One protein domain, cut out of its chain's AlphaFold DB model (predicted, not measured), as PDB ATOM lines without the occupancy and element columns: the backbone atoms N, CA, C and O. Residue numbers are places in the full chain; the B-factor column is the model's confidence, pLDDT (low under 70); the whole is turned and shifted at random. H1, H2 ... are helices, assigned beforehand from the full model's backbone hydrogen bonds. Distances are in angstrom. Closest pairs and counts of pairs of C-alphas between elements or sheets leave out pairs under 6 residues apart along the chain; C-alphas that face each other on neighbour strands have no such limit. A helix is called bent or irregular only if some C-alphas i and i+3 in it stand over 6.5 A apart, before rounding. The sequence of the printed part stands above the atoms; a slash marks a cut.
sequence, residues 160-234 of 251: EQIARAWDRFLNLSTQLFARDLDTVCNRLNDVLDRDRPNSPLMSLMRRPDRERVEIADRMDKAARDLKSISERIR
ATOM      1  N   GLU A 160       7.167  -4.587 -23.603       79.38
ATOM      2  CA  GLU A 160       6.734  -4.406 -22.211       79.38
ATOM      3  C   GLU A 160       6.016  -5.655 -21.669       79.38
ATOM      4  O   GLU A 160       6.176  -6.019 -20.501       79.38
ATOM      5  N   GLN A 161       5.272  -6.366 -22.522       75.94
ATOM      6  CA  GLN A 161       4.658  -7.645 -22.160       75.94
ATOM      7  C   GLN A 161       5.708  -8.731 -21.906       75.94
ATOM      8  O   GLN A 161       5.579  -9.478 -20.933       75.94
ATOM      9  N   ILE A 162       6.766  -8.782 -22.722       72.56
ATOM     10  CA  ILE A 162       7.902  -9.691 -22.535       72.56
ATOM     11  C   ILE A 162       8.627  -9.354 -21.227       72.56
ATOM     12  O   ILE A 162       8.831 -10.250 -20.410       72.56
ATOM     13  N   ALA A 163       8.934  -8.081 -20.959       76.94
ATOM     14  CA  ALA A 163       9.580  -7.666 -19.711       76.94
ATOM     15  C   ALA A 163       8.754  -8.053 -18.466       76.94
ATOM     16  O   ALA A 163       9.271  -8.682 -17.543       76.94
ATOM     17  N   ARG A 164       7.437  -7.793 -18.477       79.50
ATOM     18  CA  ARG A 164       6.526  -8.195 -17.386       79.50
ATOM     19  C   ARG A 164       6.372  -9.714 -17.254       79.50
ATOM     20  O   ARG A 164       6.026 -10.206 -16.178       79.50
ATOM     21  N   ALA A 165       6.540 -10.476 -18.333       75.81
ATOM     22  CA  ALA A 165       6.538 -11.938 -18.281       75.81
ATOM     23  C   ALA A 165       7.824 -12.471 -17.627       75.81
ATOM     24  O   ALA A 165       7.742 -13.345 -16.762       75.81
ATOM     25  N   TRP A 166       8.980 -11.891 -17.960       80.06
ATOM     26  CA  TRP A 166      10.264 -12.231 -17.343       80.06
ATOM     27  C   TRP A 166      10.312 -11.905 -15.849       80.06
ATOM     28  O   TRP A 166      10.727 -12.757 -15.065       80.06
ATOM     29  N   ASP A 167       9.811 -10.741 -15.427       85.88
ATOM     30  CA  ASP A 167       9.747 -10.386 -14.000       85.88
ATOM     31  C   ASP A 167       8.857 -11.351 -13.205       85.88
ATOM     32  O   ASP A 167       9.210 -11.774 -12.101       85.88
ATOM     33  N   ARG A 168       7.717 -11.760 -13.778       84.06
ATOM     34  CA  ARG A 168       6.844 -12.765 -13.155       84.06
ATOM     35  C   ARG A 168       7.549 -14.110 -13.024       84.06
ATOM     36  O   ARG A 168       7.484 -14.714 -11.957       84.06
ATOM     37  N   PHE A 169       8.244 -14.550 -14.069       86.38
ATOM     38  CA  PHE A 169       9.005 -15.795 -14.051       86.38
ATOM     39  C   PHE A 169      10.122 -15.778 -12.998       86.38
ATOM     40  O   PHE A 169      10.225 -16.719 -12.214       86.38
ATOM     41  N   LEU A 170      10.911 -14.702 -12.925       81.81
ATOM     42  CA  LEU A 170      11.987 -14.556 -11.938       81.81
ATOM     43  C   LEU A 170      11.461 -14.509 -10.496       81.81
ATOM     44  O   LEU A 170      12.077 -15.071  -9.590       81.81
ATOM     45  N   ASN A 171      10.311 -13.876 -10.264       85.50
ATOM     46  CA  ASN A 171       9.696 -13.848  -8.939       85.50
ATOM     47  C   ASN A 171       9.164 -15.237  -8.534       85.50
ATOM     48  O   ASN A 171       9.413 -15.696  -7.422       85.50
ATOM     49  N   LEU A 172       8.503 -15.951  -9.454       77.81
ATOM     50  CA  LEU A 172       8.030 -17.324  -9.231       77.81
ATOM     51  C   LEU A 172       9.181 -18.299  -8.966       77.81
ATOM     52  O   LEU A 172       9.093 -19.096  -8.034       77.81
ATOM     53  N   SER A 173      10.269 -18.220  -9.734       69.94
ATOM     54  CA  SER A 173      11.437 -19.072  -9.502       69.94
ATOM     55  C   SER A 173      12.080 -18.772  -8.148       69.94
ATOM     56  O   SER A 173      12.351 -19.701  -7.392       69.94
ATOM     57  N   THR A 174      12.220 -17.496  -7.775       81.94
ATOM     58  CA  THR A 174      12.744 -17.094  -6.458       81.94
ATOM     59  C   THR A 174      11.874 -17.619  -5.311       81.94
ATOM     60  O   THR A 174      12.408 -18.123  -4.326       81.94
ATOM     61  N   GLN A 175      10.544 -17.565  -5.437       77.94
ATOM     62  CA  GLN A 175       9.623 -18.095  -4.423       77.94
ATOM     63  C   GLN A 175       9.694 -19.620  -4.296       77.94
ATOM     64  O   GLN A 175       9.659 -20.141  -3.182       77.94
ATOM     65  N   LEU A 176       9.818 -20.337  -5.416       71.50
ATOM     66  CA  LEU A 176       9.979 -21.792  -5.410       71.50
ATOM     67  C   LEU A 176      11.306 -22.199  -4.758       71.50
ATOM     68  O   LEU A 176      11.308 -23.046  -3.867       71.50
ATOM     69  N   PHE A 177      12.408 -21.528  -5.107       74.81
ATOM     70  CA  PHE A 177      13.705 -21.772  -4.473       74.81
ATOM     71  C   PHE A 177      13.706 -21.435  -2.979       74.81
ATOM     72  O   PHE A 177      14.266 -22.194  -2.195       74.81
ATOM     73  N   ALA A 178      13.058 -20.342  -2.560       76.56
ATOM     74  CA  ALA A 178      12.949 -19.988  -1.145       76.56
ATOM     75  C   ALA A 178      12.168 -21.047  -0.350       76.56
ATOM     76  O   ALA A 178      12.591 -21.454   0.728       76.56
ATOM     77  N   ARG A 179      11.067 -21.557  -0.912       75.38
ATOM     78  CA  ARG A 179      10.223 -22.563  -0.260       75.38
ATOM     79  C   ARG A 179      10.907 -23.930  -0.149       75.38
ATOM     80  O   ARG A 179      10.755 -24.611   0.870       75.38
ATOM     81  N   ASP A 180      11.677 -24.321  -1.160       73.50
ATOM     82  CA  ASP A 180      12.474 -25.549  -1.113       73.50
ATOM     83  C   ASP A 180      13.664 -25.411  -0.156       73.50
ATOM     84  O   ASP A 180      13.938 -26.341   0.604       73.50
ATOM     85  N   LEU A 181      14.317 -24.244  -0.106       77.25
ATOM     86  CA  LEU A 181      15.375 -23.969   0.868       77.25
ATOM     87  C   LEU A 181      14.849 -23.996   2.301       77.25
ATOM     88  O   LEU A 181      15.465 -24.652   3.132       77.25
ATOM     89  N   ASP A 182      13.697 -23.392   2.591       72.44
ATOM     90  CA  ASP A 182      13.087 -23.473   3.923       72.44
ATOM     91  C   ASP A 182      12.726 -24.915   4.290       72.44
ATOM     92  O   ASP A 182      12.933 -25.345   5.422       72.44
ATOM     93  N   THR A 183      12.245 -25.710   3.332       76.75
ATOM     94  CA  THR A 183      11.926 -27.126   3.568       76.75
ATOM     95  C   THR A 183      13.185 -27.953   3.843       76.75
ATOM     96  O   THR A 183      13.184 -28.811   4.730       76.75
ATOM     97  N   VAL A 184      14.274 -27.693   3.116       68.94
ATOM     98  CA  VAL A 184      15.577 -28.339   3.323       68.94
ATOM     99  C   VAL A 184      16.206 -27.891   4.642       68.94
ATOM    100  O   VAL A 184      16.667 -28.744   5.396       68.94
ATOM    101  N   CYS A 185      16.161 -26.600   4.969       74.69
ATOM    102  CA  CYS A 185      16.637 -26.042   6.233       74.69
ATOM    103  C   CYS A 185      15.845 -26.579   7.429       74.69
ATOM    104  O   CYS A 185      16.447 -26.971   8.422       74.69
ATOM    105  N   ASN A 186      14.518 -26.682   7.325       75.56
ATOM    106  CA  ASN A 186      13.679 -27.252   8.379       75.56
ATOM    107  C   ASN A 186      13.920 -28.756   8.548       75.56
ATOM    108  O   ASN A 186      14.010 -29.228   9.673       75.56
ATOM    109  N   ARG A 187      14.118 -29.512   7.457       69.00
ATOM    110  CA  ARG A 187      14.534 -30.922   7.550       69.00
ATOM    111  C   ARG A 187      15.929 -31.085   8.143       69.00
ATOM    112  O   ARG A 187      16.147 -32.021   8.902       69.00
ATOM    113  N   LEU A 188      16.864 -30.203   7.801       66.38
ATOM    114  CA  LEU A 188      18.199 -30.187   8.395       66.38
ATOM    115  C   LEU A 188      18.126 -29.859   9.886       66.38
ATOM    116  O   LEU A 188      18.765 -30.553  10.665       66.38
ATOM    117  N   ASN A 189      17.312 -28.884  10.295       72.06
ATOM    118  CA  ASN A 189      17.089 -28.565  11.705       72.06
ATOM    119  C   ASN A 189      16.409 -29.713  12.456       72.06
ATOM    120  O   ASN A 189      16.875 -30.067  13.528       72.06
ATOM    121  N   ASP A 190      15.405 -30.377  11.877       71.81
ATOM    122  CA  ASP A 190      14.772 -31.560  12.479       71.81
ATOM    123  C   ASP A 190      15.757 -32.728  12.655       71.81
ATOM    124  O   ASP A 190      15.700 -33.457  13.647       71.81
ATOM    125  N   VAL A 191      16.671 -32.924  11.697       63.91
ATOM    126  CA  VAL A 191      17.746 -33.925  11.794       63.91
ATOM    127  C   VAL A 191      18.789 -33.511  12.835       63.91
ATOM    128  O   VAL A 191      19.307 -34.366  13.547       63.91
ATOM    129  N   LEU A 192      19.076 -32.215  12.963       58.44
ATOM    130  CA  LEU A 192      20.004 -31.679  13.960       58.44
ATOM    131  C   LEU A 192      19.418 -31.686  15.385       58.44
ATOM    132  O   LEU A 192      20.175 -31.884  16.335       58.44
ATOM    133  N   ASP A 193      18.103 -31.515  15.545       64.88
ATOM    134  CA  ASP A 193      17.423 -31.471  16.848       64.88
ATOM    135  C   ASP A 193      17.036 -32.856  17.379       64.88
ATOM    136  O   ASP A 193      16.966 -33.048  18.596       64.88
ATOM    137  N   ARG A 194      16.835 -33.858  16.510       56.12
ATOM    138  CA  ARG A 194      16.547 -35.236  16.955       56.12
ATOM    139  C   ARG A 194      17.749 -35.964  17.564       56.12
ATOM    140  O   ARG A 194      17.538 -36.975  18.229       56.12
ATOM    141  N   ASP A 195      18.965 -35.429  17.432       44.62
ATOM    142  CA  ASP A 195      20.193 -36.030  17.966       44.62
ATOM    143  C   ASP A 195      20.881 -35.158  19.041       44.62
ATOM    144  O   ASP A 195      21.875 -34.465  18.803       44.62
ATOM    145  N   ARG A 196      20.430 -35.281  20.298       50.56
ATOM    146  CA  ARG A 196      21.256 -35.025  21.499       50.56
ATOM    147  C   ARG A 196      21.054 -36.153  22.520       50.56
ATOM    148  O   ARG A 196      19.928 -36.620  22.646       50.56
ATOM    149  N   PRO A 197      22.092 -36.584  23.277       49.56
ATOM    150  CA  PRO A 197      23.230 -35.777  23.735       49.56
ATOM    151  C   PRO A 197      24.643 -36.366  23.485       49.56
ATOM    152  O   PRO A 197      25.580 -35.937  24.144       49.56
ATOM    153  N   ASN A 198      24.842 -37.286  22.531       51.53
ATOM    154  CA  ASN A 198      26.167 -37.880  22.234       51.53
ATOM    155  C   ASN A 198      26.564 -37.812  20.742       51.53
ATOM    156  O   ASN A 198      27.178 -38.729  20.204       51.53
ATOM    157  N   SER A 199      26.212 -36.725  20.047       52.50
ATOM    158  CA  SER A 199      26.551 -36.566  18.626       52.50
ATOM    159  C   SER A 199      27.988 -36.035  18.422       52.50
ATOM    160  O   SER A 199      28.376 -35.060  19.080       52.50
ATOM    161  N   PRO A 200      28.771 -36.586  17.465       55.78
ATOM    162  CA  PRO A 200      30.109 -36.109  17.078       55.78
ATOM    163  C   PRO A 200      30.172 -34.624  16.680       55.78
ATOM    164  O   PRO A 200      31.253 -34.034  16.641       55.78
ATOM    165  N   LEU A 201      29.023 -33.990  16.415       49.19
ATOM    166  CA  LEU A 201      28.915 -32.562  16.109       49.19
ATOM    167  C   LEU A 201      29.274 -31.643  17.287       49.19
ATOM    168  O   LEU A 201      29.788 -30.549  17.061       49.19
ATOM    169  N   MET A 202      29.118 -32.089  18.538       50.69
ATOM    170  CA  MET A 202      29.623 -31.331  19.694       50.69
ATOM    171  C   MET A 202      31.158 -31.382  19.803       50.69
ATOM    172  O   MET A 202      31.767 -30.415  20.259       50.69
ATOM    173  N   SER A 203      31.805 -32.440  19.294       54.78
ATOM    174  CA  SER A 203      33.266 -32.457  19.095       54.78
ATOM    175  C   SER A 203      33.698 -31.552  17.938       54.78
ATOM    176  O   SER A 203      34.803 -31.015  17.970       54.78
ATOM    177  N   LEU A 204      32.823 -31.306  16.953       52.41
ATOM    178  CA  LEU A 204      33.063 -30.308  15.905       52.41
ATOM    179  C   LEU A 204      32.894 -28.862  16.400       52.41
ATOM    180  O   LEU A 204      33.594 -27.977  15.924       52.41
ATOM    181  N   MET A 205      32.033 -28.615  17.392       51.62
ATOM    182  CA  MET A 205      31.951 -27.307  18.065       51.62
ATOM    183  C   MET A 205      33.102 -27.044  19.051       51.62
ATOM    184  O   MET A 205      33.241 -25.918  19.517       51.62
ATOM    185  N   ARG A 206      33.950 -28.045  19.332       55.09
ATOM    186  CA  ARG A 206      35.265 -27.879  19.984       55.09
ATOM    187  C   ARG A 206      36.430 -27.824  18.992       55.09
ATOM    188  O   ARG A 206      37.584 -27.904  19.411       55.09
ATOM    189  N   ARG A 207      36.171 -27.720  17.685       54.38
ATOM    190  CA  ARG A 207      37.246 -27.427  16.733       54.38
ATOM    191  C   ARG A 207      37.681 -25.972  16.886       54.38
ATOM    192  O   ARG A 207      36.827 -25.120  17.123       54.38
ATOM    193  N   PRO A 208      38.991 -25.689  16.782       58.81
ATOM    194  CA  PRO A 208      39.515 -24.343  16.963       58.81
ATOM    195  C   PRO A 208      38.837 -23.380  15.984       58.81
ATOM    196  O   PRO A 208      38.639 -23.725  14.817       58.81
ATOM    197  N   ASP A 209      38.520 -22.173  16.461       66.25
ATOM    198  CA  ASP A 209      37.757 -21.127  15.759       66.25
ATOM    199  C   ASP A 209      38.214 -20.857  14.314       66.25
ATOM    200  O   ASP A 209      37.441 -20.395  13.479       66.25
ATOM    201  N   ARG A 210      39.452 -21.221  13.979       70.19
ATOM    202  CA  ARG A 210      40.060 -21.061  12.659       70.19
ATOM    203  C   ARG A 210      39.297 -21.742  11.515       70.19
ATOM    204  O   ARG A 210      39.126 -21.112  10.478       70.19
ATOM    205  N   GLU A 211      38.801 -22.973  11.680       71.56
ATOM    206  CA  GLU A 211      38.042 -23.643  10.598       71.56
ATOM    207  C   GLU A 211      36.674 -22.980  10.374       71.56
ATOM    208  O   GLU A 211      36.193 -22.897   9.244       71.56
ATOM    209  N   ARG A 212      36.053 -22.456  11.438       69.06
ATOM    210  CA  ARG A 212      34.777 -21.732  11.343       69.06
ATOM    211  C   ARG A 212      34.942 -20.395  10.632       69.06
ATOM    212  O   ARG A 212      34.114 -20.060   9.788       69.06
ATOM    213  N   VAL A 213      36.021 -19.675  10.935       78.88
ATOM    214  CA  VAL A 213      36.372 -18.416  10.266       78.88
ATOM    215  C   VAL A 213      36.660 -18.659   8.782       78.88
ATOM    216  O   VAL A 213      36.118 -17.948   7.944       78.88
ATOM    217  N   GLU A 214      37.403 -19.714   8.425       81.50
ATOM    218  CA  GLU A 214      37.668 -20.035   7.013       81.50
ATOM    219  C   GLU A 214      36.399 -20.395   6.230       81.50
ATOM    220  O   GLU A 214      36.249 -19.999   5.074       81.50
ATOM    221  N   ILE A 215      35.468 -21.137   6.834       71.44
ATOM    222  CA  ILE A 215      34.198 -21.467   6.176       71.44
ATOM    223  C   ILE A 215      33.343 -20.205   5.998       71.44
ATOM    224  O   ILE A 215      32.815 -19.993   4.905       71.44
ATOM    225  N   ALA A 216      33.252 -19.348   7.020       76.88
ATOM    226  CA  ALA A 216      32.533 -18.078   6.933       76.88
ATOM    227  C   ALA A 216      33.126 -17.157   5.850       76.88
ATOM    228  O   ALA A 216      32.385 -16.669   4.997       76.88
ATOM    229  N   ASP A 217      34.454 -17.025   5.786       87.69
ATOM    230  CA  ASP A 217      35.146 -16.238   4.757       87.69
ATOM    231  C   ASP A 217      34.892 -16.774   3.342       87.69
ATOM    232  O   ASP A 217      34.731 -16.006   2.386       87.69
ATOM    233  N   ARG A 218      34.826 -18.102   3.179       85.94
ATOM    234  CA  ARG A 218      34.501 -18.725   1.886       85.94
ATOM    235  C   ARG A 218      33.063 -18.434   1.467       85.94
ATOM    236  O   ARG A 218      32.836 -18.177   0.283       85.94
ATOM    237  N   MET A 219      32.119 -18.438   2.406       84.44
ATOM    238  CA  MET A 219      30.721 -18.091   2.133       84.44
ATOM    239  C   MET A 219      30.563 -16.604   1.791       84.44
ATOM    240  O   MET A 219      29.929 -16.279   0.786       84.44
ATOM    241  N   ASP A 220      31.221 -15.707   2.527       88.94
ATOM    242  CA  ASP A 220      31.205 -14.263   2.253       88.94
ATOM    243  C   ASP A 220      31.877 -13.904   0.925       88.94
ATOM    244  O   ASP A 220      31.464 -12.975   0.220       88.94
ATOM    245  N   LYS A 221      32.926 -14.639   0.545       90.88
ATOM    246  CA  LYS A 221      33.542 -14.499  -0.775       90.88
ATOM    247  C   LYS A 221      32.576 -14.931  -1.879       90.88
ATOM    248  O   LYS A 221      32.375 -14.175  -2.827       90.88
ATOM    249  N   ALA A 222      31.933 -16.090  -1.734       84.31
ATOM    250  CA  ALA A 222      30.959 -16.575  -2.710       84.31
ATOM    251  C   ALA A 222      29.771 -15.606  -2.872       84.31
ATOM    252  O   ALA A 222      29.349 -15.326  -3.993       84.31
ATOM    253  N   ALA A 223      29.280 -15.024  -1.773       86.31
ATOM    254  CA  ALA A 223      28.215 -14.024  -1.807       86.31
ATOM    255  C   ALA A 223      28.627 -12.749  -2.570       86.31
ATOM    256  O   ALA A 223      27.846 -12.219  -3.367       86.31
ATOM    257  N   ARG A 224      29.866 -12.270  -2.382       89.69
ATOM    258  CA  ARG A 224      30.411 -11.121  -3.129       89.69
ATOM    259  C   ARG A 224      30.565 -11.409  -4.620       89.69
ATOM    260  O   ARG A 224      30.204 -10.558  -5.436       89.69
ATOM    261  N   ASP A 225      31.047 -12.597  -4.972       88.56
ATOM    262  CA  ASP A 225      31.229 -12.999  -6.369       88.56
ATOM    263  C   ASP A 225      29.877 -13.076  -7.097       88.56
ATOM    264  O   ASP A 225      29.719 -12.513  -8.183       88.56
ATOM    265  N   LEU A 226      28.858 -13.668  -6.461       85.62
ATOM    266  CA  LEU A 226      27.496 -13.715  -7.005       85.62
ATOM    267  C   LEU A 226      26.888 -12.317  -7.172       85.62
ATOM    268  O   LEU A 226      26.280 -12.030  -8.207       85.62
ATOM    269  N   LYS A 227      27.101 -11.415  -6.204       90.00
ATOM    270  CA  LYS A 227      26.656 -10.020  -6.317       90.00
ATOM    271  C   LYS A 227      27.316  -9.319  -7.509       90.00
ATOM    272  O   LYS A 227      26.610  -8.710  -8.311       90.00
ATOM    273  N   SER A 228      28.629  -9.473  -7.689       89.56
ATOM    274  CA  SER A 228      29.353  -8.895  -8.833       89.56
ATOM    275  C   SER A 228      28.838  -9.416 -10.180       89.56
ATOM    276  O   SER A 228      28.655  -8.642 -11.122       89.56
ATOM    277  N   ILE A 229      28.546 -10.717 -10.269       82.88
ATOM    278  CA  ILE A 229      27.968 -11.326 -11.473       82.88
ATOM    279  C   ILE A 229      26.583 -10.731 -11.757       82.88
ATOM    280  O   ILE A 229      26.318 -10.311 -12.884       82.88
ATOM    281  N   SER A 230      25.722 -10.612 -10.741       83.94
ATOM    282  CA  SER A 230      24.388 -10.020 -10.902       83.94
ATOM    283  C   SER A 230      24.423  -8.552 -11.343       83.94
ATOM    284  O   SER A 230      23.606  -8.135 -12.162       83.94
ATOM    285  N   GLU A 231      25.398  -7.769 -10.872       84.56
ATOM    286  CA  GLU A 231      25.579  -6.374 -11.287       84.56
ATOM    287  C   GLU A 231      26.060  -6.258 -12.739       84.56
ATOM    288  O   GLU A 231      25.665  -5.323 -13.433       84.56
ATOM    289  N   ARG A 232      26.846  -7.225 -13.234       82.44
ATOM    290  CA  ARG A 232      27.249  -7.285 -14.651       82.44
ATOM    291  C   ARG A 232      26.111  -7.690 -15.581       82.44
ATOM    292  O   ARG A 232      26.090  -7.252 -16.726       82.44
ATOM    293  N   ILE A 233      25.202  -8.540 -15.105       77.25
ATOM    294  CA  ILE A 233      24.071  -9.047 -15.894       77.25
ATOM    295  C   ILE A 233      22.892  -8.066 -15.879       77.25
ATOM    296  O   ILE A 233      22.057  -8.110 -16.780       77.25
ATOM    297  N   ARG A 234      22.819  -7.154 -14.896       79.19
ATOM    298  CA  ARG A 234      21.741  -6.167 -14.814       79.19
ATOM    299  C   ARG A 234      21.709  -5.351 -16.122       79.19
ATOM    300  O   ARG A 234      22.686  -4.660 -16.422       79.19
TER     301      ARG A 234
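Overview. This is residues 160 to 234 of the 251 residues of the protein "Uncultured bacterium genome assembly Metasoil_fosmids_resub" of uncultured bacterium (UniProt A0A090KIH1). The model is a wide, open U: two long helices, H1 and H3, form its arms and run opposite ways with an empty gap between them, and the stretch from residue 194 to 208, which holds the short helix H2, joins them across one end. H1 is the longer arm and makes most of the length; its first residues reach beyond the last residues of H3. The printed part has 75 residues with three named helices, in the order H1, H2, H3, and no named strand; the class is all helix. The whole is extended, with a radius of gyration of the C-alphas of 18.9 A, and the C-alphas span 59 by 28 by 8 A along their three main axes.

Along the chain. H1, the longest helix, covers residues 160 to 193, 34 residues, and measures 48.7 A from first to last C-alpha. It begins at C-alpha 160 at (6.734, -4.406, -22.211) and ends at C-alpha 193 at (17.423, -31.471, 16.848). H2 covers residues 201 to 204. H3 covers residues 209 to 233, 25 residues, and measures 36.5 A; it ends at C-alpha 233 at (24.071, -9.047, -15.894). No helix is bent.

Arrangement. H1 touches no helix. H1 and H3 are apart, with no C-alpha of the one within 8 A of the other. H1 and H2 are apart by the same test, though they follow each other in the chain, and so are H2 and H3. The N-to-C direction of H1 has a z component of 0.79, and that of H3 has one of -0.82. Residues 160 to 191 of H1 stand free, with no C-alpha 8 or more residues apart along the chain within 10 A; residues 209 to 211 and 213 to 233 of H3 stand free as well. In H1 and H3 every pair of O of residue i and N of residue i+4 is within hydrogen-bond range. H2, with four residues, is too short for such a pair, and its 1 pair of O of residue i and N of residue i+3 is within range.

Size, cuts and confidence. The C-alphas of Glu 160 and Asn 198 are the two farthest apart, at 58.9 A, while those of the first and last printed residues, Glu 160 and Arg 234, are 16.8 A apart. The printed part has no cut. The link from H1 to H2, with 7 residues, is short, and that from H2 to H3, with 4 residues, is tight. The mean pLDDT of the printed part is 72.9; 24 residues are under 70, among them residues 191 to 209, and the mean of H2 is 52.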